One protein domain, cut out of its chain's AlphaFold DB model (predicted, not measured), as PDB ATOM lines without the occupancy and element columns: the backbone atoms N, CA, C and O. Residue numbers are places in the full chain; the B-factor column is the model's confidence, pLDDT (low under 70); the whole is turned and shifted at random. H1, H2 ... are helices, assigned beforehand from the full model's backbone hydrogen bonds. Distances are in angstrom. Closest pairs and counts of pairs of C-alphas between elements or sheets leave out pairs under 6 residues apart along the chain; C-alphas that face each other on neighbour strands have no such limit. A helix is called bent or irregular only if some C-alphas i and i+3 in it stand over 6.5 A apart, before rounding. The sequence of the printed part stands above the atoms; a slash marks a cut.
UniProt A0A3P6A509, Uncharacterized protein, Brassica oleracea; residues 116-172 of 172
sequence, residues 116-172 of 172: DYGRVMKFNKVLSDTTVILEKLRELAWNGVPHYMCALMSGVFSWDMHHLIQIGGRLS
ATOM      1  N   ASP A 116     -62.103 -14.399   3.914       71.56
ATOM      2  CA  ASP A 116     -61.432 -15.705   3.828       71.56
ATOM      3  C   ASP A 116     -62.137 -16.663   2.857       71.56
ATOM      4  O   ASP A 116     -61.477 -17.341   2.072       71.56
ATOM      5  N   TYR A 117     -63.472 -16.616   2.773       79.12
ATOM      6  CA  TYR A 117     -64.242 -17.458   1.847       79.12
ATOM      7  C   TYR A 117     -63.791 -17.298   0.383       79.12
ATOM      8  O   TYR A 117     -63.579 -18.278  -0.331       79.12
ATOM      9  N   GLY A 118     -63.553 -16.056  -0.055       82.50
ATOM     10  CA  GLY A 118     -63.062 -15.776  -1.405       82.50
ATOM     11  C   GLY A 118     -61.647 -16.302  -1.677       82.50
ATOM     12  O   GLY A 118     -61.322 -16.599  -2.825       82.50
ATOM     13  N   ARG A 119     -60.796 -16.440  -0.652       85.50
ATOM     14  CA  ARG A 119     -59.458 -17.041  -0.788       85.50
ATOM     15  C   ARG A 119     -59.546 -18.555  -0.878       85.50
ATOM     16  O   ARG A 119     -58.972 -19.147  -1.784       85.50
ATOM     17  N   VAL A 120     -60.339 -19.156  -0.007       84.56
ATOM     18  CA  VAL A 120     -60.601 -20.596   0.035       84.56
ATOM     19  C   VAL A 120     -61.147 -21.098  -1.293       84.56
ATOM     20  O   VAL A 120     -60.655 -22.079  -1.839       84.56
ATOM     21  N   MET A 121     -62.131 -20.397  -1.855       86.88
ATOM     22  CA  MET A 121     -62.737 -20.781  -3.125       86.88
ATOM     23  C   MET A 121     -61.721 -20.744  -4.279       86.88
ATOM     24  O   MET A 121     -61.763 -21.602  -5.157       86.88
ATOM     25  N   LYS A 122     -60.763 -19.804  -4.260       88.38
ATOM     26  CA  LYS A 122     -59.653 -19.762  -5.230       88.38
ATOM     27  C   LYS A 122     -58.683 -20.925  -5.038       88.38
ATOM     28  O   LYS A 122     -58.274 -21.523  -6.027       88.38
ATOM     29  N   PHE A 123     -58.346 -21.255  -3.791       86.94
ATOM     30  CA  PHE A 123     -57.506 -22.409  -3.471       86.94
ATOM     31  C   PHE A 123     -58.151 -23.714  -3.933       86.94
ATOM     32  O   PHE A 123     -57.536 -24.454  -4.691       86.94
ATOM     33  N   ASN A 124     -59.409 -23.950  -3.562       87.25
ATOM     34  CA  ASN A 124     -60.153 -25.129  -3.999       87.25
ATOM     35  C   ASN A 124     -60.256 -25.193  -5.520       87.25
ATOM     36  O   ASN A 124     -60.073 -26.259  -6.080       87.25
ATOM     37  N   LYS A 125     -60.459 -24.064  -6.208       89.69
ATOM     38  CA  LYS A 125     -60.465 -24.049  -7.674       89.69
ATOM     39  C   LYS A 125     -59.154 -24.582  -8.266       89.69
ATOM     40  O   LYS A 125     -59.205 -25.438  -9.131       89.69
ATOM     41  N   VAL A 126     -58.003 -24.108  -7.782       86.31
ATOM     42  CA  VAL A 126     -56.683 -24.546  -8.281       86.31
ATOM     43  C   VAL A 126     -56.362 -25.990  -7.878       86.31
ATOM     44  O   VAL A 126     -55.692 -26.696  -8.624       86.31
ATOM     45  N   LEU A 127     -56.826 -26.435  -6.708       84.69
ATOM     46  CA  LEU A 127     -56.614 -27.801  -6.217       84.69
ATOM     47  C   LEU A 127     -57.559 -28.827  -6.863       84.69
ATOM     48  O   LEU A 127     -57.210 -30.001  -6.932       84.69
ATOM     49  N   SER A 128     -58.733 -28.395  -7.325       85.19
ATOM     50  CA  SER A 128     -59.702 -29.236  -8.037       85.19
ATOM     51  C   SER A 128     -59.367 -29.429  -9.519       85.19
ATOM     52  O   SER A 128     -59.971 -30.289 -10.160       85.19
ATOM     53  N   ASP A 129     -58.447 -28.640 -10.081       84.38
ATOM     54  CA  ASP A 129     -58.008 -28.804 -11.466       84.38
ATOM     55  C   ASP A 129     -57.193 -30.104 -11.622       84.38
ATOM     56  O   ASP A 129     -56.350 -30.437 -10.787       84.38
ATOM     57  N   THR A 130     -57.399 -30.832 -12.728       75.44
ATOM     58  CA  THR A 130     -56.732 -32.121 -13.027       75.44
ATOM     59  C   THR A 130     -55.202 -32.030 -12.995       75.44
ATOM     60  O   THR A 130     -54.515 -33.014 -12.725       75.44
ATOM     61  N   THR A 131     -54.657 -30.843 -13.263       78.25
ATOM     62  CA  THR A 131     -53.235 -30.527 -13.129       78.25
ATOM     63  C   THR A 131     -53.079 -29.315 -12.222       78.25
ATOM     64  O   THR A 131     -53.394 -28.193 -12.623       78.25
ATOM     65  N   VAL A 132     -52.565 -29.522 -11.009       75.88
ATOM     66  CA  VAL A 132     -52.315 -28.431 -10.059       75.88
ATOM     67  C   VAL A 132     -51.174 -27.554 -10.579       75.88
ATOM     68  O   VAL A 132     -50.010 -27.957 -10.589       75.88
ATOM     69  N   ILE A 133     -51.499 -26.330 -11.002       82.62
ATOM     70  CA  ILE A 133     -50.506 -25.346 -11.447       82.62
ATOM     71  C   ILE A 133     -49.857 -24.721 -10.207       82.62
ATOM     72  O   ILE A 133     -50.419 -23.824  -9.571       82.62
ATOM     73  N   LEU A 134     -48.651 -25.183  -9.872       83.44
ATOM     74  CA  LEU A 134     -47.915 -24.734  -8.682       83.44
ATOM     75  C   LEU A 134     -47.660 -23.221  -8.672       83.44
ATOM     76  O   LEU A 134     -47.661 -22.612  -7.605       83.44
ATOM     77  N   GLU A 135     -47.494 -22.589  -9.836       84.19
ATOM     78  CA  GLU A 135     -47.356 -21.129  -9.946       84.19
ATOM     79  C   GLU A 135     -48.602 -20.398  -9.441       84.19
ATOM     80  O   GLU A 135     -48.494 -19.460  -8.655       84.19
ATOM     81  N   LYS A 136     -49.797 -20.873  -9.806       86.06
ATOM     82  CA  LYS A 136     -51.057 -20.276  -9.351       86.06
ATOM     83  C   LYS A 136     -51.286 -20.517  -7.868       86.06
ATOM     84  O   LYS A 136     -51.710 -19.607  -7.158       86.06
ATOM     85  N   LEU A 137     -50.949 -21.707  -7.376       86.56
ATOM     86  CA  LEU A 137     -51.019 -22.009  -5.948       86.56
ATOM     87  C   LEU A 137     -50.056 -21.121  -5.139       86.56
ATOM     88  O   LEU A 137     -50.425 -20.615  -4.080       86.56
ATOM     89  N   ARG A 138     -48.850 -20.875  -5.664       87.31
ATOM     90  CA  ARG A 138     -47.846 -19.971  -5.085       87.31
ATOM     91  C   ARG A 138     -48.330 -18.525  -5.057       87.31
ATOM     92  O   ARG A 138     -48.222 -17.886  -4.015       87.31
ATOM     93  N   GLU A 139     -48.895 -18.020  -6.153       87.25
ATOM     94  CA  GLU A 139     -49.495 -16.679  -6.208       87.25
ATOM     95  C   GLU A 139     -50.595 -16.519  -5.146       87.25
ATOM     96  O   GLU A 139     -50.659 -15.503  -4.448       87.25
ATOM     97  N   LEU A 140     -51.454 -17.529  -4.976       87.00
ATOM     98  CA  LEU A 140     -52.494 -17.511  -3.944       87.00
ATOM     99  C   LEU A 140     -51.899 -17.553  -2.532       87.00
ATOM    100  O   LEU A 140     -52.344 -16.801  -1.667       87.00
ATOM    101  N   ALA A 141     -50.869 -18.369  -2.312       86.44
ATOM    102  CA  ALA A 141     -50.178 -18.458  -1.030       86.44
ATOM    103  C   ALA A 141     -49.439 -17.165  -0.664       86.44
ATOM    104  O   ALA A 141     -49.425 -16.782   0.505       86.44
ATOM    105  N   TRP A 142     -48.906 -16.449  -1.658       86.94
ATOM    106  CA  TRP A 142     -48.299 -15.128  -1.473       86.94
ATOM    107  C   TRP A 142     -49.311 -14.087  -0.974       86.94
ATOM    108  O   TRP A 142     -48.972 -13.205  -0.191       86.94
ATOM    109  N   ASN A 143     -50.583 -14.223  -1.364       80.56
ATOM    110  CA  ASN A 143     -51.695 -13.400  -0.867       80.56
ATOM    111  C   ASN A 143     -52.244 -13.866   0.503       80.56
ATOM    112  O   ASN A 143     -53.225 -13.307   1.018       80.56
ATOM    113  N   GLY A 144     -51.611 -14.878   1.098       82.75
ATOM    114  CA  GLY A 144     -51.969 -15.479   2.374       82.75
ATOM    115  C   GLY A 144     -52.795 -16.756   2.221       82.75
ATOM    116  O   GLY A 144     -53.776 -16.809   1.479       82.75
ATOM    117  N   VAL A 145     -52.405 -17.777   2.984       84.56
ATOM    118  CA  VAL A 145     -53.087 -19.074   3.057       84.56
ATOM    119  C   VAL A 145     -54.110 -19.049   4.203       84.56
ATOM    120  O   VAL A 145     -53.761 -18.611   5.303       84.56
ATOM    121  N   PRO A 146     -55.357 -19.510   3.987       84.12
ATOM    122  CA  PRO A 146     -56.335 -19.673   5.063       84.12
ATOM    123  C   PRO A 146     -55.787 -20.561   6.190       84.12
ATOM    124  O   PRO A 146     -55.206 -21.614   5.923       84.12
ATOM    125  N   HIS A 147     -55.998 -20.173   7.453       78.56
ATOM    126  CA  HIS A 147     -55.387 -20.836   8.619       78.56
ATOM    127  C   HIS A 147     -55.636 -22.351   8.676       78.56
ATOM    128  O   HIS A 147     -54.747 -23.107   9.060       78.56
ATOM    129  N   TYR A 148     -56.817 -22.804   8.260       78.94
ATOM    130  CA  TYR A 148     -57.174 -24.222   8.250       78.94
ATOM    131  C   TYR A 148     -56.582 -24.995   7.056       78.94
ATOM    132  O   TYR A 148     -56.460 -26.214   7.115       78.94
ATOM    133  N   MET A 149     -56.163 -24.305   5.989       79.12
ATOM    134  CA  MET A 149     -55.459 -24.904   4.847       79.12
ATOM    135  C   MET A 149     -53.940 -24.916   5.046       79.12
ATOM    136  O   MET A 149     -53.246 -25.681   4.379       79.12
ATOM    137  N   CYS A 150     -53.405 -24.127   5.984       75.75
ATOM    138  CA  CYS A 150     -51.976 -24.130   6.308       75.75
ATOM    139  C   CYS A 150     -51.464 -25.525   6.697       75.75
ATOM    140  O   CYS A 150     -50.359 -25.893   6.309       75.75
ATOM    141  N   ALA A 151     -52.266 -26.323   7.411       67.81
ATOM    142  CA  ALA A 151     -51.905 -27.698   7.758       67.81
ATOM    143  C   ALA A 151     -51.780 -28.589   6.508       67.81
ATOM    144  O   ALA A 151     -50.786 -29.297   6.359       67.81
ATOM    145  N   LEU A 152     -52.730 -28.473   5.572       66.81
ATOM    146  CA  LEU A 152     -52.743 -29.206   4.299       66.81
ATOM    147  C   LEU A 152     -51.593 -28.786   3.371       66.81
ATOM    148  O   LEU A 152     -51.035 -29.607   2.651       66.81
ATOM    149  N   MET A 153     -51.213 -27.510   3.408       65.44
ATOM    150  CA  MET A 153     -50.182 -26.942   2.536       65.44
ATOM    151  C   MET A 153     -48.761 -27.022   3.112       65.44
ATOM    152  O   MET A 153     -47.795 -26.760   2.389       65.44
ATOM    153  N   SER A 154     -48.609 -27.401   4.386       59.62
ATOM    154  CA  SER A 154     -47.308 -27.491   5.064       59.62
ATOM    155  C   SER A 154     -46.326 -28.427   4.343       59.62
ATOM    156  O   SER A 154     -45.145 -28.107   4.240       59.62
ATOM    157  N   GLY A 155     -46.808 -29.514   3.733       60.28
ATOM    158  CA  GLY A 155     -45.978 -30.424   2.934       60.28
ATOM    159  C   GLY A 155     -45.557 -29.880   1.562       60.28
ATOM    160  O   GLY A 155     -44.528 -30.291   1.039       60.28
ATOM    161  N   VAL A 156     -46.313 -28.939   0.985       60.81
ATOM    162  CA  VAL A 156     -46.097 -28.432  -0.386       60.81
ATOM    163  C   VAL A 156     -45.193 -27.197  -0.392       60.81
ATOM    164  O   VAL A 156     -44.364 -27.031  -1.281       60.81
ATOM    165  N   PHE A 157     -45.306 -26.344   0.630       55.56
ATOM    166  CA  PHE A 157     -44.558 -25.084   0.710       55.56
ATOM    167  C   PHE A 157     -43.285 -25.165   1.564       55.56
ATOM    168  O   PHE A 157     -42.383 -24.348   1.375       55.56
ATOM    169  N   SER A 158     -43.163 -26.150   2.466       50.88
ATOM    170  CA  SER A 158     -41.984 -26.283   3.340       50.88
ATOM    171  C   SER A 158     -40.704 -26.666   2.590       50.88
ATOM    172  O   SER A 158     -39.617 -26.337   3.060       50.88
ATOM    173  N   TRP A 159     -40.804 -27.322   1.430       47.81
ATOM    174  CA  TRP A 159     -39.632 -27.686   0.622       47.81
ATOM    175  C   TRP A 159     -39.163 -26.547  -0.298       47.81
ATOM    176  O   TRP A 159     -37.966 -26.408  -0.531       47.81
ATOM    177  N   ASP A 160     -40.070 -25.682  -0.763       49.31
ATOM    178  CA  ASP A 160     -39.748 -24.595  -1.703       49.31
ATOM    179  C   ASP A 160     -39.291 -23.302  -0.994       49.31
ATOM    180  O   ASP A 160     -38.407 -22.593  -1.475       49.31
ATOM    181  N   MET A 161     -39.807 -23.018   0.211       48.91
ATOM    182  CA  MET A 161     -39.376 -21.856   1.009       48.91
ATOM    183  C   MET A 161     -37.939 -21.988   1.534       48.91
ATOM    184  O   MET A 161     -37.194 -21.009   1.537       48.91
ATOM    185  N   HIS A 162     -37.514 -23.195   1.923       47.22
ATOM    186  CA  HIS A 162     -36.138 -23.422   2.379       47.22
ATOM    187  C   HIS A 162     -35.122 -23.291   1.227       47.22
ATOM    188  O   HIS A 162     -33.985 -22.877   1.444       47.22
ATOM    189  N   HIS A 163     -35.545 -23.574  -0.011       47.25
ATOM    190  CA  HIS A 163     -34.706 -23.437  -1.202       47.25
ATOM    191  C   HIS A 163     -34.621 -21.976  -1.691       47.25
ATOM    192  O   HIS A 163     -33.545 -21.530  -2.089       47.25
ATOM    193  N   LEU A 164     -35.695 -21.181  -1.573       47.00
ATOM    194  CA  LEU A 164     -35.657 -19.745  -1.901       47.00
ATOM    195  C   LEU A 164     -34.768 -18.920  -0.949       47.00
ATOM    196  O   LEU A 164     -34.115 -17.976  -1.394       47.00
ATOM    197  N   ILE A 165     -34.686 -19.290   0.333       48.44
ATOM    198  CA  ILE A 165     -33.799 -18.617   1.300       48.44
ATOM    199  C   ILE A 165     -32.319 -18.931   1.013       48.44
ATOM    200  O   ILE A 165     -31.461 -18.067   1.190       48.44
ATOM    201  N   GLN A 166     -32.005 -20.124   0.497       44.91
ATOM    202  CA  GLN A 166     -30.631 -20.507   0.150       44.91
ATOM    203  C   GLN A 166     -30.123 -19.816  -1.134       44.91
ATOM    204  O   GLN A 166     -28.925 -19.565  -1.261       44.91
ATOM    205  N   ILE A 167     -31.015 -19.482  -2.076       47.69
ATOM    206  CA  ILE A 167     -30.653 -18.843  -3.357       47.69
ATOM    207  C   ILE A 167     -30.506 -17.314  -3.211       47.69
ATOM    208  O   ILE A 167     -29.682 -16.709  -3.894       47.69
ATOM    209  N   GLY A 168     -31.225 -16.682  -2.277       39.81
ATOM    210  CA  GLY A 168     -31.122 -15.237  -2.012       39.81
ATOM    211  C   GLY A 168     -29.866 -14.787  -1.247       39.81
ATOM    212  O   GLY A 168     -29.633 -13.590  -1.122       39.81
ATOM    213  N   GLY A 169     -29.054 -15.718  -0.735       41.16
ATOM    214  CA  GLY A 169     -27.872 -15.422   0.089       41.16
ATOM    215  C   GLY A 169     -26.527 -15.414  -0.645       41.16
ATOM    216  O   GLY A 169     -25.493 -15.394   0.018       41.16
ATOM    217  N   ARG A 170     -26.497 -15.484  -1.985       42.62
ATOM    218  CA  ARG A 170     -25.240 -15.620  -2.755       42.62
ATOM    219  C   ARG A 170     -25.017 -14.558  -3.834       42.62
ATOM    220  O   ARG A 170     -24.315 -14.815  -4.808       42.62
ATOM    221  N   LEU A 171     -25.590 -13.372  -3.641       46.16
ATOM    222  CA  LEU A 171     -25.243 -12.160  -4.384       46.16
ATOM    223  C   LEU A 171     -25.152 -10.973  -3.412       46.16
ATOM    224  O   LEU A 171     -26.047 -10.135  -3.354       46.16
ATOM    225  N   SER A 172     -24.079 -10.934  -2.627       40.62
ATOM    226  CA  SER A 172     -23.449  -9.697  -2.156       40.62
ATOM    227  C   SER A 172     -21.991  -9.960  -1.821       40.62
ATOM    228  O   SER A 172     -21.667 -11.115  -1.466       40.62
TER     229      SER A 172
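Overview. This is residues 116 to 172 of the 172 residues of an uncharacterized protein of Brassica oleracea (UniProt A0A3P6A509). A long, kinked helix, H3, starts beside a short helical hairpin of H1 and H2, and its later part runs out with the tail as an arm, residues 161 to 172. The hairpin and the first part of H3 make a small body, and the arm makes much of the length. The printed part has 57 residues with three named helices, in the order H1, H2, H3, and no named strand; the class is all helix. The whole is loose, with a radius of gyration of the C-alphas of 13.0 A, and elongated, spanning 41 by 24 by 18 A.

Along the chain. Find C-alpha 150 at (-51.976, -24.130, 6.308); from there H3, residues 150 to 167, runs 24.0 A to C-alpha 167 at (-30.653, -18.843, -3.357). H3 is irregular, with C-alphas 152 and 155 7.0 A apart, and has a kink of 55 degrees near residue 157. H2 takes residues 134 to 142, 12.0 A long. H1, residues 116 to 128, begins at C-alpha 116 at (-61.432, -15.705, 3.828) and is 18.1 A long.

Arrangement. Start from H3, which touches no helix; it and H2 are near each other, their closest C-alphas 8.4 A apart. H1 and H3 are apart. Look next at H1 and H2, a helical hairpin: they touch, with the closest C-alphas, those of Val 126 and Leu 137, 6.6 A apart. They run opposite ways at a shallow tilt of 13 degrees. In H2 every O i to N i+4 pair is within hydrogen-bond range; in H1 8 of 9 are, in H3 7 of 14.

Size, cuts and confidence. The two C-alphas farthest apart are those of Tyr 117 and Ser 172, at 41.7 A. The printed part has no cut, and Ser 172 is the chain's last residue. The link from H1 to H2 is tight, and that from H2 to H3 is short. Residues 128 to 133 stand free, as do residues 161 to 172, of which 161 to 167 belong to H3. The mean pLDDT of the printed part is 70.9, and residues 151 to 172 are under 70.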